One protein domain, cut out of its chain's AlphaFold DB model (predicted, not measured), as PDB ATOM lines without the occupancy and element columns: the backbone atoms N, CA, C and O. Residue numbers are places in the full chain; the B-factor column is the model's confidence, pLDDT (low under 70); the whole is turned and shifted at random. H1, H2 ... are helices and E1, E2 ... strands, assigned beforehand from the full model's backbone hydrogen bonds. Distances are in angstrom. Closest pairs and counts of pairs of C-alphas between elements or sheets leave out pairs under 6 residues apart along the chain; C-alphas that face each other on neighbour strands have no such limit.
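This is residues 17 to 215 of the 228 residues of an uncharacterized protein of Thauera sp (UniProt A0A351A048). A twisted sheet of nine strands folds back on itself where its longest strand, E4, bends sharply, and helices H1, H2 and H3 cover one of its faces. E6 and E8 pair with the first part of E4, E5 and E7 with its later part; the short helix H4 lies off the sheet. The printed part has 199 residues with four named helices and nine named strands, in the order H1 H2 E1 H3 E2 E3 E4 E5 E6 E7 E8 H4 E9. The class is mixed, helices and strands, with 98 residues, under half, in named elements; the sheet is branched and mixed, antiparallel but for E5 and E9. The whole is compact, with a radius of gyration of the C-alphas of 15.6 A and spans of 43 by 39 by 29 A.

H1, residues 17 to 27, begins with C-alpha 17 at (217.747, 274.524, 159.198). H2, residues 33 to 45, is 18.1 A long. E1, residues 50 to 52, precedes H3, residues 54 to 66, 18.8 A. E2 holds residues 85 to 88, and E3 residues 97 to 103. E4, residues 127 to 141, bends by 153 degrees at Ala 133, C-alpha (237.713, 266.542, 161.441). E5, residues 149 to 156, is 22.8 A long. E6, residues 159 to 163, E7, residues 169 to 172, and E8, residues 177 to 183, follow. H4 holds residues 198 to 201; E9, residues 209 to 212, ends with C-alpha 212 at (237.538, 279.175, 179.190).

E5 and E6 lie on one side of E4, E7 and E8 on the other. N 129 and O 161 of E4 and E6 are 3.0 A apart, N 130 and O 180 of E4 and E8 3.0 A. E4 and E5 are a hairpin, with N 138 and O 153 2.8 A apart; for E4 and E7, N 139 and O 170 are 2.8 A apart. H1, H2 and H3 are on the same face and run across the strands, at heights over the sheet of 10.2, 8.6 and 9.6 A. The closest C-alphas of H2 and E6 are those of Val 40 and Phe 162, 5.5 A. H1 touches H3, which does so with residues 55 to 56 alone, at a shallow tilt of 28 degrees; their closest C-alphas, Leu 20 and Ala 56, are 5.9 A apart. In H1, H2 and H3 every O i to N i+4 pair is within hydrogen-bond range; H4 is too short for one.

The farthest C-alphas, Ala 66 and Ala 207, are 44.9 A apart. The printed part has no cut. The links H3 to E2, E3 to E4 and E8 to H4 are long. Residues 75 to 82, 91 to 93 and 215 have pLDDT under 70.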
ATOM      1  N   GLU A  17     218.258 274.423 160.568       82.62
ATOM      2  CA  GLU A  17     217.747 274.524 159.198       82.62
ATOM      3  C   GLU A  17     218.184 275.831 158.520       82.62
ATOM      4  O   GLU A  17     218.688 275.807 157.401       82.62
ATOM      5  N   THR A  18     218.096 276.970 159.219       86.56
ATOM      6  CA  THR A  18     218.612 278.248 158.700       86.56
ATOM      7  C   THR A  18     220.124 278.205 158.469       86.56
ATOM      8  O   THR A  18     220.604 278.772 157.492       86.56
ATOM      9  N   LEU A  19     220.887 277.544 159.348       86.44
ATOM     10  CA  LEU A  19     222.333 277.380 159.170       86.44
ATOM     11  C   LEU A  19     222.665 276.495 157.963       86.44
ATOM     12  O   LEU A  19     223.606 276.804 157.242       86.44
ATOM     13  N   LEU A  20     221.902 275.429 157.723       87.69
ATOM     14  CA  LEU A  20     222.084 274.572 156.549       87.69
ATOM     15  C   LEU A  20     221.779 275.330 155.254       87.69
ATOM     16  O   LEU A  20     222.624 275.369 154.367       87.69
ATOM     17  N   ALA A  21     220.648 276.038 155.187       90.12
ATOM     18  CA  ALA A  21     220.315 276.876 154.031       90.12
ATOM     19  C   ALA A  21     221.373 277.968 153.775       90.12
ATOM     20  O   ALA A  21     221.704 278.280 152.630       90.12
ATOM     21  N   PHE A  22     221.950 278.533 154.839       91.44
ATOM     22  CA  PHE A  22     223.071 279.465 154.736       91.44
ATOM     23  C   PHE A  22     224.311 278.812 154.103       91.44
ATOM     24  O   PHE A  22     224.927 279.406 153.217       91.44
ATOM     25  N   TRP A  23     224.670 277.596 154.527       90.62
ATOM     26  CA  TRP A  23     225.790 276.849 153.947       90.62
ATOM     27  C   TRP A  23     225.546 276.489 152.484       90.62
ATOM     28  O   TRP A  23     226.450 276.654 151.670       90.62
ATOM     29  N   GLU A  24     224.329 276.083 152.128       90.00
ATOM     30  CA  GLU A  24     223.932 275.849 150.736       90.00
ATOM     31  C   GLU A  24     224.140 277.093 149.880       90.00
ATOM     32  O   GLU A  24     224.827 277.037 148.858       90.00
ATOM     33  N   ALA A  25     223.611 278.234 150.326       91.56
ATOM     34  CA  ALA A  25     223.725 279.492 149.603       91.56
ATOM     35  C   ALA A  25     225.188 279.939 149.448       91.56
ATOM     36  O   ALA A  25     225.586 280.376 148.360       91.56
ATOM     37  N   LEU A  26     225.991 279.801 150.511       92.25
ATOM     38  CA  LEU A  26     227.423 280.105 150.513       92.25
ATOM     39  C   LEU A  26     228.177 279.217 149.520       92.25
ATOM     40  O   LEU A  26     228.904 279.725 148.670       92.25
ATOM     41  N   LEU A  27     227.993 277.899 149.601       89.12
ATOM     42  CA  LEU A  27     228.707 276.926 148.771       89.12
ATOM     43  C   LEU A  27     228.283 277.005 147.297       89.12
ATOM     44  O   LEU A  27     229.113 276.791 146.410       89.12
ATOM     45  N   ALA A  28     227.036 277.400 147.030       88.81
ATOM     46  CA  ALA A  28     226.542 277.725 145.695       88.81
ATOM     47  C   ALA A  28     227.062 279.074 145.155       88.81
ATOM     48  O   ALA A  28     226.893 279.359 143.971       88.81
ATOM     49  N   GLY A  29     227.702 279.908 145.987       89.12
ATOM     50  CA  GLY A  29     228.186 281.238 145.601       89.12
ATOM     51  C   GLY A  29     227.070 282.268 145.398       89.12
ATOM     52  O   GLY A  29     227.265 283.242 144.674       89.12
ATOM     53  N   SER A  30     225.906 282.030 146.006       90.75
ATOM     54  CA  SER A  30     224.693 282.852 145.872       90.75
ATOM     55  C   SER A  30     224.416 283.754 147.080       90.75
ATOM     56  O   SER A  30     223.555 284.626 147.001       90.75
ATOM     57  N   LEU A  31     225.144 283.557 148.182       93.38
ATOM     58  CA  LEU A  31     225.014 284.349 149.401       93.38
ATOM     59  C   LEU A  31     225.571 285.768 149.206       93.38
ATOM     60  O   LEU A  31     226.675 285.935 148.686       93.38
ATOM     61  N   ALA A  32     224.859 286.791 149.680       92.62
ATOM     62  CA  ALA A  32     225.367 288.158 149.673       92.62
ATOM     63  C   ALA A  32     226.283 288.445 150.879       92.62
ATOM     64  O   ALA A  32     226.080 287.945 151.984       92.62
ATOM     65  N   THR A  33     227.273 289.326 150.702       93.62
ATOM     66  CA  THR A  33     228.223 289.705 151.770       93.62
ATOM     67  C   THR A  33     227.536 290.231 153.030       93.62
ATOM     68  O   THR A  33     227.926 289.858 154.132       93.62
ATOM     69  N   HIS A  34     226.490 291.050 152.891       93.88
ATOM     70  CA  HIS A  34     225.766 291.577 154.051       93.88
ATOM     71  C   HIS A  34     225.031 290.476 154.832       93.88
ATOM     72  O   HIS A  34     224.975 290.548 156.052       93.88
ATOM     73  N   GLU A  35     224.525 289.433 154.165       94.38
ATOM     74  CA  GLU A  35     223.883 288.289 154.826       94.38
ATOM     75  C   GLU A  35     224.899 287.468 155.629       94.38
ATOM     76  O   GLU A  35     224.597 286.994 156.726       94.38
ATOM     77  N   PHE A  36     226.122 287.336 155.105       95.69
ATOM     78  CA  PHE A  36     227.231 286.710 155.821       95.69
ATOM     79  C   PHE A  36     227.595 287.492 157.087       95.69
ATOM     80  O   PHE A  36     227.634 286.922 158.181       95.69
ATOM     81  N   GLU A  37     227.842 288.795 156.952       95.56
ATOM     82  CA  GLU A  37     228.207 289.654 158.083       95.56
ATOM     83  C   GLU A  37     227.082 289.722 159.127       95.56
ATOM     84  O   GLU A  37     227.347 289.650 160.326       95.56
ATOM     85  N   ASP A  38     225.818 289.748 158.698       93.88
ATOM     86  CA  ASP A  38     224.657 289.651 159.586       93.88
ATOM     87  C   ASP A  38     224.642 288.337 160.378       93.88
ATOM     88  O   ASP A  38     224.367 288.335 161.583       93.88
ATOM     89  N   MET A  39     224.925 287.208 159.719       93.75
ATOM     90  CA  MET A  39     224.974 285.892 160.361       93.75
ATOM     91  C   MET A  39     226.032 285.858 161.468       93.75
ATOM     92  O   MET A  39     225.740 285.439 162.596       93.75
ATOM     93  N   VAL A  40     227.241 286.338 161.164       94.19
ATOM     94  CA  VAL A  40     228.355 286.434 162.117       94.19
ATOM     95  C   VAL A  40     228.019 287.408 163.245       94.19
ATOM     96  O   VAL A  40     228.097 287.052 164.423       94.19
ATOM     97  N   GLY A  41     227.577 288.619 162.901       91.31
ATOM     98  CA  GLY A  41     227.260 289.685 163.845       91.31
ATOM     99  C   GLY A  41     226.178 289.287 164.847       91.31
ATOM    100  O   GLY A  41     226.331 289.531 166.044       91.31
ATOM    101  N   ARG A  42     225.115 288.598 164.407       89.25
ATOM    102  CA  ARG A  42     224.038 288.122 165.297       89.25
ATOM    103  C   ARG A  42     224.522 287.085 166.308       89.25
ATOM    104  O   ARG A  42     224.103 287.139 167.466       89.25
ATOM    105  N   HIS A  43     225.364 286.140 165.889       88.81
ATOM    106  CA  HIS A  43     225.959 285.158 166.803       88.81
ATOM    107  C   HIS A  43     226.906 285.841 167.789       88.81
ATOM    108  O   HIS A  43     226.851 285.564 168.993       88.81
ATOM    109  N   TRP A  44     227.693 286.801 167.297       86.12
ATOM    110  CA  TRP A  44     228.633 287.546 168.120       86.12
ATOM    111  C   TRP A  44     227.938 288.397 169.189       86.12
ATOM    112  O   TRP A  44     228.174 288.245 170.387       86.12
ATOM    113  N   GLN A  45     226.985 289.240 168.799       84.44
ATOM    114  CA  GLN A  45     226.267 290.121 169.728       84.44
ATOM    115  C   GLN A  45     225.531 289.355 170.837       84.44
ATOM    116  O   GLN A  45     225.413 289.846 171.959       84.44
ATOM    117  N   LYS A  46     225.078 288.128 170.559       82.75
ATOM    118  CA  LYS A  46     224.384 287.270 171.533       82.75
ATOM    119  C   LYS A  46     225.318 286.423 172.396       82.75
ATOM    120  O   LYS A  46     224.833 285.591 173.157       82.75
ATOM    121  N   ARG A  47     226.636 286.612 172.280       79.44
ATOM    122  CA  ARG A  47     227.671 285.824 172.969       79.44
ATOM    123  C   ARG A  47     227.606 284.322 172.687       79.44
ATOM    124  O   ARG A  47     227.970 283.493 173.517       79.44
ATOM    125  N   ARG A  48     227.126 283.972 171.495       82.88
ATOM    126  CA  ARG A  48     226.899 282.595 171.036       82.88
ATOM    127  C   ARG A  48     227.853 282.304 169.888       82.88
ATOM    128  O   ARG A  48     227.440 281.990 168.778       82.88
ATOM    129  N   PHE A  49     229.135 282.484 170.191       85.31
ATOM    130  CA  PHE A  49     230.261 282.407 169.260       85.31
ATOM    131  C   PHE A  49     230.559 280.986 168.789       85.31
ATOM    132  O   PHE A  49     231.361 280.819 167.881       85.31
ATOM    133  N   LEU A  50     229.930 279.983 169.403       89.12
ATOM    134  CA  LEU A  50     230.082 278.571 169.096       89.12
ATOM    135  C   LEU A  50     228.705 277.908 168.998       89.12
ATOM    136  O   LEU A  50     227.830 278.117 169.844       89.12
ATOM    137  N   ARG A  51     228.502 277.107 167.954       88.69
ATOM    138  CA  ARG A  51     227.286 276.326 167.704       88.69
ATOM    139  C   ARG A  51     227.657 274.947 167.199       88.69
ATOM    140  O   ARG A  51     228.584 274.816 166.417       88.69
ATOM    141  N   ARG A  52     226.873 273.936 167.559       88.88
ATOM    142  CA  ARG A  52     227.050 272.580 167.039       88.88
ATOM    143  C   ARG A  52     226.071 272.305 165.901       88.88
ATOM    144  O   ARG A  52     224.860 272.403 166.089       88.88
ATOM    145  N   CYS A  53     226.599 271.968 164.729       88.50
ATOM    146  CA  CYS A  53     225.841 271.665 163.517       88.50
ATOM    147  C   CYS A  53     226.518 270.529 162.716       88.50
ATOM    148  O   CYS A  53     227.131 270.779 161.677       88.50
ATOM    149  N   PRO A  54     226.425 269.265 163.173       90.19
ATOM    150  CA  PRO A  54     227.058 268.132 162.491       90.19
ATOM    151  C   PRO A  54     226.535 267.924 161.063       90.19
ATOM    152  O   PRO A  54     227.311 267.565 160.186       90.19
ATOM    153  N   ALA A  55     225.263 268.238 160.800       89.56
ATOM    154  CA  ALA A  55     224.672 268.144 159.464       89.56
ATOM    155  C   ALA A  55     225.368 269.057 158.430       89.56
ATOM    156  O   ALA A  55     225.473 268.697 157.261       89.56
ATOM    157  N   ALA A  56     225.912 270.208 158.848       90.88
ATOM    158  CA  ALA A  56     226.682 271.066 157.944       90.88
ATOM    159  C   ALA A  56     228.001 270.400 157.511       90.88
ATOM    160  O   ALA A  56     228.471 270.622 156.398       90.88
ATOM    161  N   VAL A  57     228.593 269.555 158.369       93.31
ATOM    162  CA  VAL A  57     229.793 268.783 158.014       93.31
ATOM    163  C   VAL A  57     229.465 267.764 156.929       93.31
ATOM    164  O   VAL A  57     230.198 267.673 155.949       93.31
ATOM    165  N   GLU A  58     228.351 267.044 157.069       91.38
ATOM    166  CA  GLU A  58     227.908 266.046 156.084       91.38
ATOM    167  C   GLU A  58     227.702 266.675 154.699       91.38
ATOM    168  O   GLU A  58     228.178 266.136 153.697       91.38
ATOM    169  N   GLN A  59     227.087 267.859 154.654       87.69
ATOM    170  CA  GLN A  59     226.881 268.624 153.425       87.69
ATOM    171  C   GLN A  59     228.197 269.060 152.764       87.69
ATOM    172  O   GLN A  59     228.375 268.902 151.554       87.69
ATOM    173  N   VAL A  60     229.149 269.578 153.546       88.62
ATOM    174  CA  VAL A  60     230.486 269.929 153.041       88.62
ATOM    175  C   VAL A  60     231.196 268.694 152.484       88.62
ATOM    176  O   VAL A  60     231.778 268.755 151.401       88.62
ATOM    177  N   GLU A  61     231.142 267.566 153.190       90.50
ATOM    178  CA  GLU A  61     231.795 266.327 152.766       90.50
ATOM    179  C   GLU A  61     231.173 265.725 151.509       90.50
ATOM    180  O   GLU A  61     231.888 265.162 150.681       90.50
ATOM    181  N   GLU A  62     229.853 265.807 151.351       88.38
ATOM    182  CA  GLU A  62     229.174 265.410 150.116       88.38
ATOM    183  C   GLU A  62     229.662 266.246 148.933       88.38
ATOM    184  O   GLU A  62     230.050 265.703 147.900       88.38
ATOM    185  N   ILE A  63     229.754 267.559 149.121       82.62
ATOM    186  CA  ILE A  63     230.249 268.487 148.110       82.62
ATOM    187  C   ILE A  63     231.720 268.221 147.758       82.62
ATOM    188  O   ILE A  63     232.086 268.269 146.583       82.62
ATOM    189  N   MET A  64     232.567 267.948 148.752       85.19
ATOM    190  CA  MET A  64     233.972 267.596 148.527       85.19
ATOM    191  C   MET A  64     234.118 266.255 147.801       85.19
ATOM    192  O   MET A  64     234.993 266.115 146.954       85.19
ATOM    193  N   ARG A  65     233.254 265.275 148.094       86.00
ATOM    194  CA  ARG A  65     233.231 263.985 147.384       86.00
ATOM    195  C   ARG A  65     232.734 264.119 145.948       86.00
ATOM    196  O   ARG A  65     233.257 263.438 145.076       86.00
ATOM    197  N   ALA A  66     231.740 264.973 145.708       83.31
ATOM    198  CA  ALA A  66     231.140 265.173 144.392       83.31
ATOM    199  C   ALA A  66     232.009 266.021 143.445       83.31
ATOM    200  O   ALA A  66     231.850 265.937 142.227       83.31
ATOM    201  N   ARG A  67     232.914 266.849 143.984       75.94
ATOM    202  CA  ARG A  67     233.785 267.738 143.204       75.94
ATOM    203  C   ARG A  67     235.224 267.244 143.218       75.94
ATOM    204  O   ARG A  67     235.991 267.518 144.132       75.94
ATOM    205  N   HIS A  68     235.591 266.515 142.169       70.69
ATOM    206  CA  HIS A  68     236.959 266.033 141.950       70.69
ATOM    207  C   HIS A  68     237.886 267.095 141.334       70.69
ATOM    208  O   HIS A  68     239.082 266.859 141.196       70.69
ATOM    209  N   ASP A  69     237.333 268.249 140.960       73.81
ATOM    210  CA  ASP A  69     237.986 269.381 140.297       73.81
ATOM    211  C   ASP A  69     238.322 270.533 141.261       73.81
ATOM    212  O   ASP A  69     238.587 271.646 140.816       73.81
ATOM    213  N   LEU A  70     238.281 270.302 142.579       78.25
ATOM    214  CA  LEU A  70     238.572 271.356 143.551       78.25
ATOM    215  C   LEU A  70     240.025 271.816 143.435       78.25
ATOM    216  O   LEU A  70     240.967 271.042 143.604       78.25
ATOM    217  N   GLU A  71     240.184 273.109 143.182       82.06
ATOM    218  CA  GLU A  71     241.483 273.758 143.099       82.06
ATOM    219  C   GLU A  71     242.065 273.988 144.497       82.06
ATOM    220  O   GLU A  71     241.340 274.181 145.482       82.06
ATOM    221  N   SER A  72     243.397 274.011 144.577       81.50
ATOM    222  CA  SER A  72     244.080 274.467 145.786       81.50
ATOM    223  C   SER A  72     243.685 275.912 146.078       81.50
ATOM    224  O   SER A  72     243.769 276.765 145.198       81.50
ATOM    225  N   ALA A  73     243.311 276.213 147.324       76.69
ATOM    226  CA  ALA A  73     243.110 277.603 147.732       76.69
ATOM    227  C   ALA A  73     244.442 278.321 148.034       76.69
ATOM    228  O   ALA A  73     244.436 279.499 148.372       76.69
ATOM    229  N   GLY A  74     245.589 277.645 147.912       71.06
ATOM    230  CA  GLY A  74     246.915 278.267 148.019       71.06
ATOM    231  C   GLY A  74     247.419 278.484 149.448       71.06
ATOM    232  O   GLY A  74     248.383 279.220 149.645       71.06
ATOM    233  N   TYR A  75     246.790 277.849 150.439       65.44
ATOM    234  CA  TYR A  75     247.298 277.821 151.813       65.44
ATOM    235  C   TYR A  75     248.532 276.906 151.845       65.44
ATOM    236  O   TYR A  75     248.533 275.863 151.191       65.44
ATOM    237  N   GLY A  76     249.589 277.315 152.552       51.03
ATOM    238  CA  GLY A  76     250.865 276.581 152.602       51.03
ATOM    239  C   GLY A  76     251.989 277.198 151.760       51.03
ATOM    240  O   GLY A  76     253.146 276.837 151.944       51.03
ATOM    241  N   HIS A  77     251.692 278.180 150.902       49.59
ATOM    242  CA  HIS A  77     252.723 279.038 150.294       49.59
ATOM    243  C   HIS A  77     253.051 280.269 151.159       49.59
ATOM    244  O   HIS A  77     254.139 280.828 151.047       49.59
ATOM    245  N   ASP A  78     252.129 280.671 152.035       49.81
ATOM    246  CA  ASP A  78     252.192 281.851 152.903       49.81
ATOM    247  C   ASP A  78     252.762 281.567 154.309       49.81
ATOM    248  O   ASP A  78     253.131 282.502 155.015       49.81
ATOM    249  N   ILE A  79     252.874 280.293 154.718       55.72
ATOM    250  CA  ILE A  79     253.320 279.875 156.068       55.72
ATOM    251  C   ILE A  79     254.593 279.004 156.038       55.72
ATOM    252  O   ILE A  79     254.757 278.070 156.826       55.72
ATOM    253  N   GLY A  80     255.515 279.279 155.114       58.03
ATOM    254  CA  GLY A  80     256.786 278.546 155.010       58.03
ATOM    255  C   GLY A  80     256.611 277.018 154.928       58.03
ATOM    256  O   GLY A  80     255.690 276.525 154.288       58.03
ATOM    257  N   ASP A  81     257.465 276.252 155.618       58.09
ATOM    258  CA  ASP A  81     257.447 274.774 155.629       58.09
ATOM    259  C   ASP A  81     256.247 274.146 156.378       58.09
ATOM    260  O   ASP A  81     256.248 272.944 156.685       58.09
ATOM    261  N   MET A  82     255.237 274.927 156.769       64.56
ATOM    262  CA  MET A  82     254.050 274.406 157.445       64.56
ATOM    263  C   MET A  82     253.076 273.840 156.411       64.56
ATOM    264  O   MET A  82     252.445 274.570 155.657       64.56
ATOM    265  N   ARG A  83     252.969 272.505 156.381       74.94
ATOM    266  CA  ARG A  83     252.163 271.709 155.436       74.94
ATOM    267  C   ARG A  83     250.652 271.829 155.675       74.94
ATOM    268  O   ARG A  83     249.976 270.827 155.894       74.94
ATOM    269  N   PHE A  84     250.128 273.044 155.697       85.56
ATOM    270  CA  PHE A  84     248.696 273.247 155.574       85.56
ATOM    271  C   PHE A  84     248.274 272.933 154.142       85.56
ATOM    272  O   PHE A  84     248.935 273.343 153.192       85.56
ATOM    273  N   GLU A  85     247.164 272.223 153.997       86.56
ATOM    274  CA  GLU A  85     246.536 271.980 152.700       86.56
ATOM    275  C   GLU A  85     245.215 272.738 152.665       86.56
ATOM    276  O   GLU A  85     244.512 272.807 153.678       86.56
ATOM    277  N   SER A  86     244.848 273.290 151.509       88.19
ATOM    278  CA  SER A  86     243.541 273.914 151.358       88.19
ATOM    279  C   SER A  86     242.920 273.712 149.992       88.19
ATOM    280  O   SER A  86     243.607 273.660 148.975       88.19
ATOM    281  N   LEU A  87     241.593 273.645 149.979       88.62
ATOM    282  CA  LEU A  87     240.780 273.472 148.782       88.62
ATOM    283  C   LEU A  87     239.725 274.572 148.721       88.62
ATOM    284  O   LEU A  87     239.031 274.824 149.710       88.62
ATOM    285  N   LEU A  88     239.583 275.223 147.569       88.94
ATOM    286  CA  LEU A  88     238.558 276.242 147.367       88.94
ATOM    287  C   LEU A  88     237.193 275.577 147.173       88.94
ATOM    288  O   LEU A  88     236.985 274.855 146.205       88.94
ATOM    289  N   LEU A  89     236.237 275.840 148.070       89.56
ATOM    290  CA  LEU A  89     234.898 275.249 148.001       89.56
ATOM    291  C   LEU A  89     233.885 276.129 147.257       89.56
ATOM    292  O   LEU A  89     232.859 275.634 146.800       89.56
ATOM    293  N   THR A  90     234.109 277.426 147.116       85.56
ATOM    294  CA  THR A  90     233.142 278.331 146.469       85.56
ATOM    295  C   THR A  90     233.612 278.752 145.090       85.56
ATOM    296  O   THR A  90     234.774 279.090 144.912       85.56
ATOM    297  N   ARG A  91     232.689 278.787 144.122       66.81
ATOM    298  CA  ARG A  91     232.986 279.130 142.720       66.81
ATOM    299  C   ARG A  91     232.924 280.635 142.409       66.81
ATOM    300  O   ARG A  91     233.258 281.032 141.300       66.81
ATOM    301  N   SER A  92     232.461 281.459 143.351       64.00
ATOM    302  CA  SER A  92     232.229 282.893 143.138       64.00
ATOM    303  C   SER A  92     233.435 283.734 143.563       64.00
ATOM    304  O   SER A  92     233.945 283.578 144.673       64.00
ATOM    305  N   ILE A  93     233.880 284.636 142.682       63.94
ATOM    306  CA  ILE A  93     234.971 285.588 142.928       63.94
ATOM    307  C   ILE A  93     234.357 286.934 143.334       63.94
ATOM    308  O   ILE A  93     233.459 287.437 142.665       63.94
ATOM    309  N   GLY A  94     234.851 287.529 144.423       70.38
ATOM    310  CA  GLY A  94     234.443 288.862 144.894       70.38
ATOM    311  C   GLY A  94     233.267 288.894 145.881       70.38
ATOM    312  O   GLY A  94     232.971 289.957 146.419       70.38
ATOM    313  N   GLY A  95     232.634 287.748 146.154       86.12
ATOM    314  CA  GLY A  95     231.605 287.583 147.188       86.12
ATOM    315  C   GLY A  95     232.061 286.705 148.360       86.12
ATOM    316  O   GLY A  95     233.261 286.420 148.490       86.12
ATOM    317  N   PRO A  96     231.122 286.257 149.212       93.81
ATOM    318  CA  PRO A  96     231.399 285.272 150.243       93.81
ATOM    319  C   PRO A  96     232.008 283.997 149.667       93.81
ATOM    320  O   PRO A  96     231.615 283.525 148.599       93.81
ATOM    321  N   SER A  97     232.972 283.435 150.388       93.06
ATOM    322  CA  SER A  97     233.679 282.231 149.962       93.06
ATOM    323  C   SER A  97     233.965 281.288 151.118       93.06
ATOM    324  O   SER A  97     233.881 281.664 152.288       93.06
ATOM    325  N   ALA A  98     234.304 280.047 150.789       93.75
ATOM    326  CA  ALA A  98     234.702 279.039 151.753       93.75
ATOM    327  C   ALA A  98     235.881 278.236 151.218       93.75
ATOM    328  O   ALA A  98     235.907 277.851 150.048       93.75
ATOM    329  N   ILE A  99     236.838 277.964 152.098       91.88
ATOM    330  CA  ILE A  99     237.962 277.073 151.830       91.88
ATOM    331  C   ILE A  99     237.944 275.943 152.854       91.88
ATOM    332  O   ILE A  99     237.714 276.181 154.040       91.88
ATOM    333  N   HIS A 100     238.175 274.713 152.412       93.75
ATOM    334  CA  HIS A 100     238.522 273.623 153.318       93.75
ATOM    335  C   HIS A 100     240.005 273.734 153.642       93.75
ATOM    336  O   HIS A 100     240.798 274.006 152.743       93.75
ATOM    337  N   VAL A 101     240.376 273.568 154.906       93.06
ATOM    338  CA  VAL A 101     241.756 273.635 155.386       93.06
ATOM    339  C   VAL A 101     242.037 272.396 156.219       93.06
ATOM    340  O   VAL A 101     241.288 272.086 157.147       93.06
ATOM    341  N   ARG A 102     243.150 271.730 155.925       93.19
ATOM    342  CA  ARG A 102     243.745 270.697 156.771       93.19
ATOM    343  C   ARG A 102     244.977 271.280 157.449       93.19
ATOM    344  O   ARG A 102     245.973 271.579 156.791       93.19
ATOM    345  N   ALA A 103     244.891 271.447 158.761       93.00
ATOM    346  CA  ALA A 103     245.986 271.920 159.589       93.00
ATOM    347  C   ALA A 103     246.855 270.737 160.053       93.00
ATOM    348  O   ALA A 103     246.310 269.733 160.526       93.00
ATOM    349  N   PRO A 104     248.194 270.830 159.952       92.62
ATOM    350  CA  PRO A 104     249.087 269.817 160.497       92.62
ATOM    351  C   PRO A 104     249.106 269.865 162.032       92.62
ATOM    352  O   PRO A 104     248.638 270.825 162.644       92.62
ATOM    353  N   ALA A 105     249.701 268.841 162.649       93.56
ATOM    354  CA  ALA A 105     249.944 268.810 164.090       93.56
ATOM    355  C   ALA A 105     250.737 270.034 164.572       93.56
ATOM    356  O   ALA A 105     251.641 270.513 163.879       93.56
ATOM    357  N   GLU A 106     250.401 270.515 165.768       93.44
ATOM    358  CA  GLU A 106     251.053 271.654 166.406       93.44
ATOM    359  C   GLU A 106     252.526 271.341 166.688       93.44
ATOM    360  O   GLU A 106     252.858 270.301 167.262       93.44
ATOM    361  N   ARG A 107     253.424 272.240 166.271       90.88
ATOM    362  CA  ARG A 107     254.874 272.053 166.452       90.88
ATOM    363  C   ARG A 107     255.342 272.486 167.833       90.88
ATOM    364  O   ARG A 107     256.297 271.919 168.361       90.88
ATOM    365  N   HIS A 108     254.670 273.480 168.406       88.69
ATOM    366  CA  HIS A 108     255.049 274.102 169.670       88.69
ATOM    367  C   HIS A 108     253.869 274.111 170.656       88.69
ATOM    368  O   HIS A 108     253.410 275.184 171.048       88.69
ATOM    369  N   PRO A 109     253.365 272.933 171.080       86.31
ATOM    370  CA  PRO A 109     252.168 272.838 171.922       86.31
ATOM    371  C   PRO A 109     252.319 273.560 173.271       86.31
ATOM    372  O   PRO A 109     251.362 274.158 173.762       86.31
ATOM    373  N   ASP A 110     253.533 273.587 173.825       89.94
ATOM    374  CA  ASP A 110     253.851 274.245 175.102       89.94
ATOM    375  C   ASP A 110     254.381 275.684 174.932       89.94
ATOM    376  O   ASP A 110     254.762 276.339 175.903       89.94
ATOM    377  N   GLY A 111     254.453 276.180 173.693       89.75
ATOM    378  CA  GLY A 111     254.946 277.519 173.385       89.75
ATOM    379  C   GLY A 111     253.897 278.620 173.598       89.75
ATOM    380  O   GLY A 111     252.697 278.343 173.718       89.75
ATOM    381  N   PRO A 112     254.316 279.898 173.608       93.31
ATOM    382  CA  PRO A 112     253.387 281.026 173.571       93.31
ATOM    383  C   PRO A 112     252.504 280.997 172.307       93.31
ATOM    384  O   PRO A 112     252.864 280.398 171.290       93.31
ATOM    385  N   LEU A 113     251.354 281.668 172.339       92.81
ATOM    386  CA  LEU A 113     250.420 281.797 171.217       92.81
ATOM    387  C   LEU A 113     251.089 282.366 169.961       92.81
ATOM    388  O   LEU A 113     250.788 281.909 168.861       92.81
ATOM    389  N   ARG A 114     252.059 283.281 170.096       91.94
ATOM    390  CA  ARG A 114     252.844 283.769 168.944       91.94
ATOM    391  C   ARG A 114     253.647 282.692 168.210       91.94
ATOM    392  O   ARG A 114     254.071 282.936 167.095       91.94
ATOM    393  N   THR A 115     253.885 281.531 168.824       90.44
ATOM    394  CA  THR A 115     254.657 280.426 168.215       90.44
ATOM    395  C   THR A 115     253.794 279.308 167.640       90.44
ATOM    396  O   THR A 115     254.335 278.299 167.190       90.44
ATOM    397  N   ARG A 116     252.466 279.460 167.660       91.75
ATOM    398  CA  ARG A 116     251.553 278.466 167.086       91.75
ATOM    399  C   ARG A 116     251.780 278.338 165.588       91.75
ATOM    400  O   ARG A 116     252.189 279.297 164.934       91.75
ATOM    401  N   ASN A 117     251.425 277.177 165.036       89.56
ATOM    402  CA  ASN A 117     251.489 276.915 163.596       89.56
ATOM    403  C   ASN A 117     250.817 278.009 162.744       89.56
ATOM    404  O   ASN A 117     251.139 278.184 161.571       89.56
ATOM    405  N   ARG A 118     249.869 278.749 163.316       89.62
ATOM    406  CA  ARG A 118     249.393 280.006 162.751       89.62
ATOM    407  C   ARG A 118     249.550 281.107 163.788       89.62
ATOM    408  O   ARG A 118     248.852 281.099 164.796       89.62
ATOM    409  N   GLU A 119     250.427 282.071 163.532       91.19
ATOM    410  CA  GLU A 119     250.601 283.211 164.436       91.19
ATOM    411  C   GLU A 119     249.283 283.989 164.627       91.19
ATOM    412  O   GLU A 119     248.430 283.986 163.729       91.19
ATOM    413  N   PRO A 120     249.090 284.668 165.771       95.06
ATOM    414  CA  PRO A 120     247.957 285.553 165.989       95.06
ATOM    415  C   PRO A 120     247.768 286.561 164.858       95.06
ATOM    416  O   PRO A 120     248.678 287.316 164.505       95.06
ATOM    417  N   HIS A 121     246.563 286.595 164.302       94.94
ATOM    418  CA  HIS A 121     246.238 287.431 163.152       94.94
ATOM    419  C   HIS A 121     244.799 287.937 163.210       94.94
ATOM    420  O   HIS A 121     243.970 287.447 163.978       94.94
ATOM    421  N   VAL A 122     244.508 288.937 162.382       94.38
ATOM    422  CA  VAL A 122     243.160 289.449 162.141       94.38
ATOM    423  C   VAL A 122     242.772 289.259 160.681       94.38
ATOM    424  O   VAL A 122     243.617 289.098 159.796       94.38
ATOM    425  N   HIS A 123     241.473 289.360 160.436       93.44
ATOM    426  CA  HIS A 123     240.898 289.425 159.104       93.44
ATOM    427  C   HIS A 123     240.048 290.684 158.953       93.44
ATOM    428  O   HIS A 123     239.549 291.233 159.934       93.44
ATOM    429  N   ASP A 124     239.876 291.124 157.717       91.19
ATOM    430  CA  ASP A 124     239.123 292.316 157.320       91.19
ATOM    431  C   ASP A 124     237.600 292.109 157.232       91.19
ATOM    432  O   ASP A 124     236.847 293.072 157.119       91.19
ATOM    433  N   SER A 125     237.156 290.855 157.287       93.38
ATOM    434  CA  SER A 125     235.764 290.421 157.198       93.38
ATOM    435  C   SER A 125     235.460 289.368 158.259       93.38
ATOM    436  O   SER A 125     236.372 288.740 158.815       93.38
ATOM    437  N   GLY A 126     234.172 289.184 158.556       94.44
ATOM    438  CA  GLY A 126     233.714 288.141 159.463       94.44
ATOM    439  C   GLY A 126     234.160 286.751 159.010       94.44
ATOM    440  O   GLY A 126     234.290 286.468 157.813       94.44
ATOM    441  N   ARG A 127     234.369 285.859 159.981       95.81
ATOM    442  CA  ARG A 127     234.736 284.463 159.746       95.81
ATOM    443  C   ARG A 127     233.751 283.511 160.400       95.81
ATOM    444  O   ARG A 127     233.229 283.762 161.489       95.81
ATOM    445  N   ILE A 128     233.559 282.387 159.720       96.56
ATOM    446  CA  ILE A 128     232.906 281.204 160.269       96.56
ATOM    447  C   ILE A 128     233.860 280.027 160.083       96.56
ATOM    448  O   ILE A 128     234.297 279.768 158.962       96.56
ATOM    449  N   ALA A 129     234.174 279.313 161.162       96.94
ATOM    450  CA  ALA A 129     234.978 278.094 161.109       96.94
ATOM    451  C   ALA A 129     234.129 276.886 161.501       96.94
ATOM    452  O   ALA A 129     233.751 276.761 162.661       96.94
ATOM    453  N   LEU A 130     233.840 275.999 160.548       97.25
ATOM    454  CA  LEU A 130     233.176 274.715 160.796       97.25
ATOM    455  C   LEU A 130     234.226 273.611 160.903       97.25
ATOM    456  O   LEU A 130     234.917 273.329 159.928       97.25
ATOM    457  N   ILE A 131     234.332 272.953 162.052       97.88
ATOM    458  CA  ILE A 131     235.277 271.857 162.262       97.88
ATOM    459  C   ILE A 131     234.750 270.599 161.579       97.88
ATOM    460  O   ILE A 131     233.669 270.098 161.892       97.88
ATOM    461  N   THR A 132     235.532 270.077 160.639       97.00
ATOM    462  CA  THR A 132     235.162 268.917 159.820       97.00
ATOM    463  C   THR A 132     235.875 267.647 160.255       97.00
ATOM    464  O   THR A 132     235.325 266.572 160.070       97.00
ATOM    465  N   ALA A 133     237.040 267.721 160.896       97.12
ATOM    466  CA  ALA A 133     237.713 266.542 161.441       97.12
ATOM    467  C   ALA A 133     238.519 266.889 162.693       97.12
ATOM    468  O   ALA A 133     239.041 268.000 162.797       97.12
ATOM    469  N   ASP A 134     238.622 265.911 163.595       96.94
ATOM    470  CA  ASP A 134     239.368 265.982 164.853       96.94
ATOM    471  C   ASP A 134     238.937 267.159 165.749       96.94
ATOM    472  O   ASP A 134     237.742 267.460 165.859       96.94
ATOM    473  N   SER A 135     239.890 267.765 166.455       96.69
ATOM    474  CA  SER A 135     239.662 268.793 167.469       96.69
ATOM    475  C   SER A 135     240.815 269.784 167.531       96.69
ATOM    476  O   SER A 135     241.960 269.417 167.274       96.69
ATOM    477  N   ALA A 136     240.522 271.005 167.965       97.19
ATOM    478  CA  ALA A 136     241.498 272.068 168.171       97.19
ATOM    479  C   ALA A 136     241.084 272.947 169.359       97.19
ATOM    480  O   ALA A 136     239.976 272.823 169.885       97.19
ATOM    481  N   THR A 137     241.965 273.857 169.766       96.44
ATOM    482  CA  THR A 137     241.612 274.928 170.708       96.44
ATOM    483  C   THR A 137     241.846 276.276 170.054       96.44
ATOM    484  O   THR A 137     242.971 276.602 169.697       96.44
ATOM    485  N   PHE A 138     240.794 277.072 169.904       96.44
ATOM    486  CA  PHE A 138     240.882 278.426 169.367       96.44
ATOM    487  C   PHE A 138     241.102 279.433 170.492       96.44
ATOM    488  O   PHE A 138     240.535 279.304 171.574       96.44
ATOM    489  N   PHE A 139     241.898 280.456 170.211       95.50
ATOM    490  CA  PHE A 139     242.107 281.608 171.078       95.50
ATOM    491  C   PHE A 139     241.621 282.830 170.318       95.50
ATOM    492  O   PHE A 139     242.197 283.176 169.289       95.50
ATOM    493  N   ILE A 140     240.539 283.450 170.782       94.19
ATOM    494  CA  ILE A 140     239.878 284.566 170.096       94.19
ATOM    495  C   ILE A 140     239.803 285.742 171.060       94.19
ATOM    496  O   ILE A 140     239.409 285.571 172.210       94.19
ATOM    497  N   GLU A 141     240.162 286.938 170.608       92.00
ATOM    498  CA  GLU A 141     240.051 288.165 171.394       92.00
ATOM    499  C   GLU A 141     238.664 288.314 172.048       92.00
ATOM    500  O   GLU A 141     237.617 288.091 171.431       92.00
ATOM    501  N   HIS A 142     238.654 288.680 173.333       89.12
ATOM    502  CA  HIS A 142     237.432 288.725 174.122       89.12
ATOM    503  C   HIS A 142     236.505 289.879 173.669       89.12
ATOM    504  O   HIS A 142     236.936 291.033 173.611       89.12
ATOM    505  N   PRO A 143     235.191 289.630 173.471       78.12
ATOM    506  CA  PRO A 143     234.221 290.580 172.895       78.12
ATOM    507  C   PRO A 143     234.050 291.900 173.660       78.12
ATOM    508  O   PRO A 143     233.523 292.862 173.112       78.12
ATOM    509  N   GLY A 144     234.424 291.936 174.939       81.56
ATOM    510  CA  GLY A 144     234.297 293.118 175.801       81.56
ATOM    511  C   GLY A 144     235.569 293.499 176.552       81.56
ATOM    512  O   GLY A 144     235.495 294.333 177.443       81.56
ATOM    513  N   ARG A 145     236.699 292.847 176.252       86.44
ATOM    514  CA  ARG A 145     237.997 293.050 176.928       86.44
ATOM    515  C   ARG A 145     239.125 292.983 175.898       86.44
ATOM    516  O   ARG A 145     240.024 292.148 175.969       86.44
ATOM    517  N   ARG A 146     238.978 293.813 174.865       84.12
ATOM    518  CA  ARG A 146     239.860 293.861 173.698       84.12
ATOM    519  C   ARG A 146     241.297 294.171 174.128       84.12
ATOM    520  O   ARG A 146     241.483 295.085 174.923       84.12
ATOM    521  N   GLY A 147     242.283 293.430 173.624       85.56
ATOM    522  CA  GLY A 147     243.691 293.570 174.020       85.56
ATOM    523  C   GLY A 147     244.019 293.224 175.481       85.56
ATOM    524  O   GLY A 147     245.168 293.363 175.883       85.56
ATOM    525  N   GLU A 148     243.040 292.786 176.278       89.62
ATOM    526  CA  GLU A 148     243.235 292.409 177.684       89.62
ATOM    527  C   GLU A 148     243.010 290.916 177.923       89.62
ATOM    528  O   GLU A 148     243.621 290.330 178.815       89.62
ATOM    529  N   ALA A 149     242.087 290.306 177.178       90.69
ATOM    530  CA  ALA A 149     241.678 288.931 177.392       90.69
ATOM    531  C   ALA A 149     241.390 288.196 176.081       90.69
ATOM    532  O   ALA A 149     240.952 288.783 175.087       90.69
ATOM    533  N   VAL A 150     241.564 286.877 176.123       94.00
ATOM    534  CA  VAL A 150     241.202 285.950 175.049       94.00
ATOM    535  C   VAL A 150     240.242 284.884 175.567       94.00
ATOM    536  O   VAL A 150     240.348 284.407 176.695       94.00
ATOM    537  N   LEU A 151     239.293 284.497 174.725       92.62
ATOM    538  CA  LEU A 151     238.468 283.313 174.896       92.62
ATOM    539  C   LEU A 151     239.237 282.097 174.382       92.62
ATOM    540  O   LEU A 151     239.596 282.047 173.205       92.62
ATOM    541  N   ARG A 152     239.446 281.114 175.255       93.81
ATOM    542  CA  ARG A 152     239.932 279.777 174.925       93.81
ATOM    543  C   ARG A 152     238.732 278.883 174.627       93.81
ATOM    544  O   ARG A 152     237.903 278.641 175.501       93.81
ATOM    545  N   VAL A 153     238.632 278.408 173.393       94.06
ATOM    546  CA  VAL A 153     237.470 277.677 172.884       94.06
ATOM    547  C   VAL A 153     237.907 276.315 172.359       94.06
ATOM    548  O   VAL A 153     238.461 276.211 171.265       94.06
ATOM    549  N   ALA A 154     237.668 275.267 173.145       94.62
ATOM    550  CA  ALA A 154     237.857 273.894 172.686       94.62
ATOM    551  C   ALA A 154     236.752 273.532 171.685       94.62
ATOM    552  O   ALA A 154     235.577 273.800 171.936       94.62
ATOM    553  N   VAL A 155     237.133 272.935 170.559       95.19
ATOM    554  CA  VAL A 155     236.203 272.558 169.490       95.19
ATOM    555  C   VAL A 155     236.509 271.168 168.956       95.19
ATOM    556  O   VAL A 155     237.662 270.734 168.929       95.19
ATOM    557  N   ALA A 156     235.472 270.487 168.487       95.88
ATOM    558  CA  ALA A 156     235.548 269.187 167.839       95.88
ATOM    559  C   ALA A 156     234.711 269.163 166.555       95.88
ATOM    560  O   ALA A 156     233.937 270.076 166.273       95.88
ATOM    561  N   ARG A 157     234.845 268.099 165.759       95.94
ATOM    562  CA  ARG A 157     234.023 267.887 164.558       95.94
ATOM    563  C   ARG A 157     232.536 268.195 164.803       95.94
ATOM    564  O   ARG A 157     231.901 267.632 165.695       95.94
ATOM    565  N   GLY A 158     231.969 269.025 163.928       94.12
ATOM    566  CA  GLY A 158     230.582 269.485 163.989       94.12
ATOM    567  C   GLY A 158     230.397 270.813 164.715       94.12
ATOM    568  O   GLY A 158     229.311 271.384 164.634       94.12
ATOM    569  N   ASP A 159     231.427 271.322 165.383       94.69
ATOM    570  CA  ASP A 159     231.405 272.647 165.982       94.69
ATOM    571  C   ASP A 159     231.650 273.740 164.943       94.69
ATOM    572  O   ASP A 159     232.427 273.583 164.003       94.69
ATOM    573  N   MET A 160     230.972 274.865 165.127       94.06
ATOM    574  CA  MET A 160     230.996 276.024 164.251       94.06
ATOM    575  C   MET A 160     231.220 277.280 165.075       94.06
ATOM    576  O   MET A 160     230.402 277.630 165.927       94.06
ATOM    577  N   LEU A 161     232.327 277.954 164.806       94.56
ATOM    578  CA  LEU A 161     232.715 279.197 165.451       94.56
ATOM    579  C   LEU A 161     232.364 280.398 164.573       94.56
ATOM    580  O   LEU A 161     232.453 280.313 163.350       94.56
ATOM    581  N   PHE A 162     232.032 281.523 165.201       93.62
ATOM    582  CA  PHE A 162     231.691 282.784 164.543       93.62
ATOM    583  C   PHE A 162     232.480 283.915 165.188       93.62
ATOM    584  O   PHE A 162     232.421 284.060 166.410       93.62
ATOM    585  N   TRP A 163     233.152 284.748 164.392       93.56
ATOM    586  CA  TRP A 163     233.754 285.985 164.890       93.56
ATOM    587  C   TRP A 163     233.808 287.092 163.828       93.56
ATOM    588  O   TRP A 163     234.055 286.807 162.655       93.56
ATOM    589  N   PRO A 164     233.537 288.356 164.206       93.88
ATOM    590  CA  PRO A 164     233.549 289.488 163.289       93.88
ATOM    591  C   PRO A 164     234.968 289.855 162.844       93.88
ATOM    592  O   PRO A 164     235.970 289.427 163.424       93.88
ATOM    593  N   ALA A 165     235.025 290.708 161.822       93.62
ATOM    594  CA  ALA A 165     236.247 291.341 161.350       93.62
ATOM    595  C   ALA A 165     237.025 292.039 162.481       93.62
ATOM    596  O   ALA A 165     236.448 292.563 163.436       93.62
ATOM    597  N   GLY A 166     238.347 292.097 162.335       91.88
ATOM    598  CA  GLY A 166     239.233 292.867 163.209       91.88
ATOM    599  C   GLY A 166     239.515 292.254 164.583       91.88
ATOM    600  O   GLY A 166     240.254 292.866 165.357       91.88
ATOM    601  N   LEU A 167     238.970 291.071 164.887       92.00
ATOM    602  CA  LEU A 167     239.313 290.335 166.102       92.00
ATOM    603  C   LEU A 167     240.543 289.468 165.900       92.00
ATOM    604  O   LEU A 167     240.616 288.647 164.977       92.00
ATOM    605  N   ALA A 168     241.507 289.651 166.795       95.19
ATOM    606  CA  ALA A 168     242.719 288.862 166.769       95.19
ATOM    607  C   ALA A 168     242.447 287.450 167.277       95.19
ATOM    608  O   ALA A 168     241.746 287.252 168.270       95.19
ATOM    609  N   HIS A 169     242.980 286.463 166.571       95.81
ATOM    610  CA  HIS A 169     242.787 285.067 166.921       95.81
ATOM    611  C   HIS A 169     243.925 284.188 166.404       95.81
ATOM    612  O   HIS A 169     244.701 284.562 165.524       95.81
ATOM    613  N   THR A 170     244.013 283.001 166.990       96.06
ATOM    614  CA  THR A 170     244.863 281.885 166.573       96.06
ATOM    615  C   THR A 170     244.216 280.574 167.044       96.06
ATOM    616  O   THR A 170     243.142 280.581 167.652       96.06
ATOM    617  N   PHE A 171     244.846 279.439 166.766       95.88
ATOM    618  CA  PHE A 171     244.462 278.138 167.284       95.88
ATOM    619  C   PHE A 171     245.697 277.304 167.636       95.88
ATOM    620  O   PHE A 171     246.753 277.437 167.026       95.88
ATOM    621  N   ASP A 172     245.528 276.412 168.606       95.69
ATOM    622  CA  ASP A 172     246.371 275.241 168.812       95.69
ATOM    623  C   ASP A 172     245.767 274.073 168.022       95.69
ATOM    624  O   ASP A 172     244.634 273.649 168.281       95.69
ATOM    625  N   ALA A 173     246.523 273.580 167.039       95.31
ATOM    626  CA  ALA A 173     246.087 272.498 166.163       95.31
ATOM    627  C   ALA A 173     246.146 271.107 166.821       95.31
ATOM    628  O   ALA A 173     245.662 270.139 166.234       95.31
ATOM    629  N   GLY A 174     246.751 270.965 168.005       94.75
ATOM    630  CA  GLY A 174     246.921 269.684 168.684       94.75
ATOM    631  C   GLY A 174     247.601 268.644 167.786       94.75
ATOM    632  O   GLY A 174     248.726 268.830 167.329       94.75
ATOM    633  N   LYS A 175     246.908 267.537 167.496       95.31
ATOM    634  CA  LYS A 175     247.406 266.474 166.597       95.31
ATOM    635  C   LYS A 175     247.191 266.764 165.104       95.31
ATOM    636  O   LYS A 175     247.566 265.942 164.272       95.31
ATOM    637  N   GLY A 176     246.629 267.918 164.773       95.12
ATOM    638  CA  GLY A 176     246.115 268.251 163.453       95.12
ATOM    639  C   GLY A 176     244.595 268.146 163.444       95.12
ATOM    640  O   GLY A 176     244.004 267.368 164.195       95.12
ATOM    641  N   PHE A 177     243.968 268.967 162.608       97.06
ATOM    642  CA  PHE A 177     242.516 269.019 162.466       97.06
ATOM    643  C   PHE A 177     242.133 269.560 161.091       97.06
ATOM    644  O   PHE A 177     242.976 270.059 160.342       97.06
ATOM    645  N   SER A 178     240.853 269.455 160.739       96.56
ATOM    646  CA  SER A 178     240.337 270.050 159.505       96.56
ATOM    647  C   SER A 178     239.157 270.964 159.783       96.56
ATOM    648  O   SER A 178     238.294 270.651 160.605       96.56
ATOM    649  N   LEU A 179     239.070 272.067 159.044       97.12
ATOM    650  CA  LEU A 179     237.950 272.997 159.109       97.12
ATOM    651  C   LEU A 179     237.528 273.479 157.721       97.12
ATOM    652  O   LEU A 179     238.303 273.440 156.772       97.12
ATOM    653  N   VAL A 180     236.313 274.002 157.621       95.81
ATOM    654  CA  VAL A 180     235.957 274.964 156.581       95.81
ATOM    655  C   VAL A 180     236.080 276.359 157.162       95.81
ATOM    656  O   VAL A 180     235.403 276.678 158.135       95.81
ATOM    657  N   SER A 181     236.927 277.184 156.550       94.62
ATOM    658  CA  SER A 181     237.042 278.611 156.833       94.62
ATOM    659  C   SER A 181     236.218 279.385 155.812       94.62
ATOM    660  O   SER A 181     236.616 279.526 154.651       94.62
ATOM    661  N   ALA A 182     235.069 279.889 156.244       95.44
ATOM    662  CA  ALA A 182     234.190 280.727 155.449       95.44
ATOM    663  C   ALA A 182     234.391 282.215 155.759       95.44
ATOM    664  O   ALA A 182     234.781 282.593 156.867       95.44
ATOM    665  N   MET A 183     234.148 283.059 154.759       93.62
ATOM    666  CA  MET A 183     234.485 284.480 154.794       93.62
ATOM    667  C   MET A 183     233.542 285.321 153.953       93.62
ATOM    668  O   MET A 183     233.130 284.886 152.879       93.62
ATOM    669  N   ALA A 184     233.238 286.533 154.414       93.06
ATOM    670  CA  ALA A 184     232.287 287.420 153.742       93.06
ATOM    671  C   ALA A 184     232.828 288.015 152.430       93.06
ATOM    672  O   ALA A 184     232.056 288.370 151.534       93.06
ATOM    673  N   ARG A 185     234.158 288.116 152.324       88.00
ATOM    674  CA  ARG A 185     234.892 288.594 151.151       88.00
ATOM    675  C   ARG A 185     235.973 287.585 150.800       88.00
ATOM    676  O   ARG A 185     236.826 287.285 151.631       88.00
ATOM    677  N   HIS A 186     235.940 287.057 149.578       87.62
ATOM    678  CA  HIS A 186     237.015 286.195 149.111       87.62
ATOM    679  C   HIS A 186     238.338 286.956 149.048       87.62
ATOM    680  O   HIS A 186     238.481 287.915 148.290       87.62
ATOM    681  N   VAL A 187     239.307 286.477 149.820       86.38
ATOM    682  CA  VAL A 187     240.706 286.882 149.735       86.38
ATOM    683  C   VAL A 187     241.527 285.593 149.645       86.38
ATOM    684  O   VAL A 187     241.394 284.747 150.534       86.38
ATOM    685  N   PRO A 188     242.339 285.393 148.594       83.75
ATOM    686  CA  PRO A 188     243.162 284.194 148.478       83.75
ATOM    687  C   PRO A 188     244.177 284.104 149.629       83.75
ATOM    688  O   PRO A 188     244.837 285.109 149.889       83.75
ATOM    689  N   PRO A 189     244.374 282.934 150.266       83.69
ATOM    690  CA  PRO A 189     245.396 282.699 151.292       83.69
ATOM    691  C   PRO A 189     246.799 283.241 150.989       83.69
ATOM    692  O   PRO A 189     247.459 283.754 151.884       83.69
ATOM    693  N   ALA A 190     247.236 283.193 149.727       80.38
ATOM    694  CA  ALA A 190     248.539 283.712 149.307       80.38
ATOM    695  C   ALA A 190     248.642 285.255 149.302       80.38
ATOM    696  O   ALA A 190     249.731 285.800 149.133       80.38
ATOM    697  N   SER A 191     247.524 285.974 149.443       84.06
ATOM    698  CA  SER A 191     247.502 287.436 149.507       84.06
ATOM    699  C   SER A 191     247.924 287.934 150.888       84.06
ATOM    700  O   SER A 191     247.459 287.431 151.908       84.06
ATOM    701  N   THR A 192     248.703 289.015 150.939       82.81
ATOM    702  CA  THR A 192     249.041 289.709 152.195       82.81
ATOM    703  C   THR A 192     247.822 290.336 152.877       82.81
ATOM    704  O   THR A 192     247.882 290.672 154.054       82.81
ATOM    705  N   GLU A 193     246.710 290.503 152.155       85.81
ATOM    706  CA  GLU A 193     245.435 290.961 152.722       85.81
ATOM    707  C   GLU A 193     244.654 289.836 153.408       85.81
ATOM    708  O   GLU A 193     243.696 290.110 154.130       85.81
ATOM    709  N   PHE A 194     245.021 288.568 153.181       87.50
ATOM    710  CA  PHE A 194     244.260 287.439 153.707       87.50
ATOM    711  C   PHE A 194     244.232 287.445 155.227       87.50
ATOM    712  O   PHE A 194     243.177 287.244 155.828       87.50
ATOM    713  N   ALA A 195     245.388 287.684 155.842       89.62
ATOM    714  CA  ALA A 195     245.556 287.765 157.278       89.62
ATOM    715  C   ALA A 195     246.623 288.803 157.609       89.62
ATOM    716  O   ALA A 195     247.738 288.743 157.094       89.62
ATOM    717  N   LEU A 196     246.282 289.725 158.501       91.19
ATOM    718  CA  LEU A 196     247.218 290.724 158.998       91.19
ATOM    719  C   LEU A 196     247.748 290.266 160.361       91.19
ATOM    720  O   LEU A 196     246.929 289.922 161.221       91.19
ATOM    721  N   PRO A 197     249.073 290.262 160.595       91.94
ATOM    722  CA  PRO A 197     249.630 289.914 161.899       91.94
ATOM    723  C   PRO A 197     249.042 290.801 163.000       91.94
ATOM    724  O   PRO A 197     249.027 292.027 162.876       91.94
ATOM    725  N   ALA A 198     248.579 290.198 164.096       92.31
ATOM    726  CA  ALA A 198     247.993 290.946 165.210       92.31
ATOM    727  C   ALA A 198     249.025 291.886 165.867       92.31
ATOM    728  O   ALA A 198     248.693 293.003 166.269       92.31
ATOM    729  N   SER A 199     250.297 291.480 165.873       90.12
ATOM    730  CA  SER A 199     251.427 292.272 166.370       90.12
ATOM    731  C   SER A 199     251.628 293.583 165.603       90.12
ATOM    732  O   SER A 199     251.950 294.602 166.210       90.12
ATOM    733  N   ALA A 200     251.359 293.605 164.292       87.88
ATOM    734  CA  ALA A 200     251.416 294.825 163.481       87.88
ATOM    735  C   ALA A 200     250.342 295.854 163.884       87.88
ATOM    736  O   ALA A 200     250.468 297.037 163.573       87.88
ATOM    737  N   LEU A 201     249.305 295.410 164.601       87.81
ATOM    738  CA  LEU A 201     248.234 296.238 165.153       87.81
ATOM    739  C   LEU A 201     248.421 296.532 166.651       87.81
ATOM    740  O   LEU A 201     247.525 297.095 167.276       87.81
ATOM    741  N   GLY A 202     249.566 296.151 167.233       88.81
ATOM    742  CA  GLY A 202     249.854 296.331 168.657       88.81
ATOM    743  C   GLY A 202     249.075 295.391 169.582       88.81
ATOM    744  O   GLY A 202     248.959 295.682 170.769       88.81
ATOM    745  N   LEU A 203     248.528 294.289 169.059       90.31
ATOM    746  CA  LEU A 203     247.799 293.294 169.844       90.31
ATOM    747  C   LEU A 203     248.729 292.131 170.202       90.31
ATOM    748  O   LEU A 203     249.224 291.431 169.317       90.31
ATOM    749  N   ASP A 204     248.934 291.919 171.502       92.88
ATOM    750  CA  ASP A 204     249.712 290.805 172.044       92.88
ATOM    751  C   ASP A 204     248.799 289.835 172.804       92.88
ATOM    752  O   ASP A 204     248.386 290.081 173.938       92.88
ATOM    753  N   LEU A 205     248.470 288.715 172.157       93.56
ATOM    754  CA  LEU A 205     247.599 287.699 172.745       93.56
ATOM    755  C   LEU A 205     248.319 286.900 173.836       93.56
ATOM    756  O   LEU A 205     247.644 286.309 174.672       93.56
ATOM    757  N   ASP A 206     249.656 286.891 173.865       93.50
ATOM    758  CA  ASP A 206     250.414 286.224 174.928       93.50
ATOM    759  C   ASP A 206     250.303 286.965 176.263       93.50
ATOM    760  O   ASP A 206     250.414 286.354 177.324       93.50
ATOM    761  N   ALA A 207     250.076 288.279 176.209       94.00
ATOM    762  CA  ALA A 207     249.867 289.118 177.383       94.00
ATOM    763  C   ALA A 207     248.417 289.082 177.903       94.00
ATOM    764  O   ALA A 207     248.139 289.607 178.982       94.00
ATOM    765  N   CYS A 208     247.488 288.492 177.145       93.50
ATOM    766  CA  CYS A 208     246.070 288.485 177.477       93.50
ATOM    767  C   CYS A 208     245.716 287.418 178.522       93.50
ATOM    768  O   CYS A 208     246.184 286.280 178.480       93.50
ATOM    769  N   GLU A 209     244.792 287.755 179.421       94.06
ATOM    770  CA  GLU A 209     244.182 286.793 180.339       94.06
ATOM    771  C   GLU A 209     243.300 285.798 179.562       94.06
ATOM    772  O   GLU A 209     242.433 286.196 178.779       94.06
ATOM    773  N   ALA A 210     243.499 284.495 179.772       91.12
ATOM    774  CA  ALA A 210     242.746 283.456 179.073       91.12
ATOM    775  C   ALA A 210     241.502 283.018 179.861       91.12
ATOM    776  O   ALA A 210     241.597 282.604 181.016       91.12
ATOM    777  N   PHE A 211     240.344 283.041 179.200       89.75
ATOM    778  CA  PHE A 211     239.062 282.595 179.746       89.75
ATOM    779  C   PHE A 211     238.571 281.358 179.021       89.75
ATOM    780  O   PHE A 211     238.412 281.383 177.803       89.75
ATOM    781  N   ASP A 212     238.242 280.310 179.769       89.62
ATOM    782  CA  ASP A 212     237.538 279.175 179.190       89.62
ATOM    783  C   ASP A 212     236.154 279.592 178.719       89.62
ATOM    784  O   ASP A 212     235.327 280.104 179.482       89.62
ATOM    785  N   TYR A 213     235.894 279.352 177.439       80.19
ATOM    786  CA  TYR A 213     234.547 279.420 176.923       80.19
ATOM    787  C   TYR A 213     233.746 278.287 177.565       80.19
ATOM    788  O   TYR A 213     234.050 277.113 177.358       80.19
ATOM    789  N   GLY A 214     232.779 278.664 178.409       72.12
ATOM    790  CA  GLY A 214     231.986 277.732 179.212       72.12
ATOM    791  C   GLY A 214     231.270 276.662 178.386       72.12
ATOM    792  O   GLY A 214     231.213 276.739 177.160       72.12
ATOM    793  N   ASP A 215     230.692 275.681 179.081       62.41
ATOM    794  CA  ASP A 215     230.163 274.453 178.480       62.41
ATOM    795  C   ASP A 215     229.249 274.710 177.268       62.41
ATOM    796  O   ASP A 215     228.238 275.415 177.350       62.41
TER     797      ASP A 215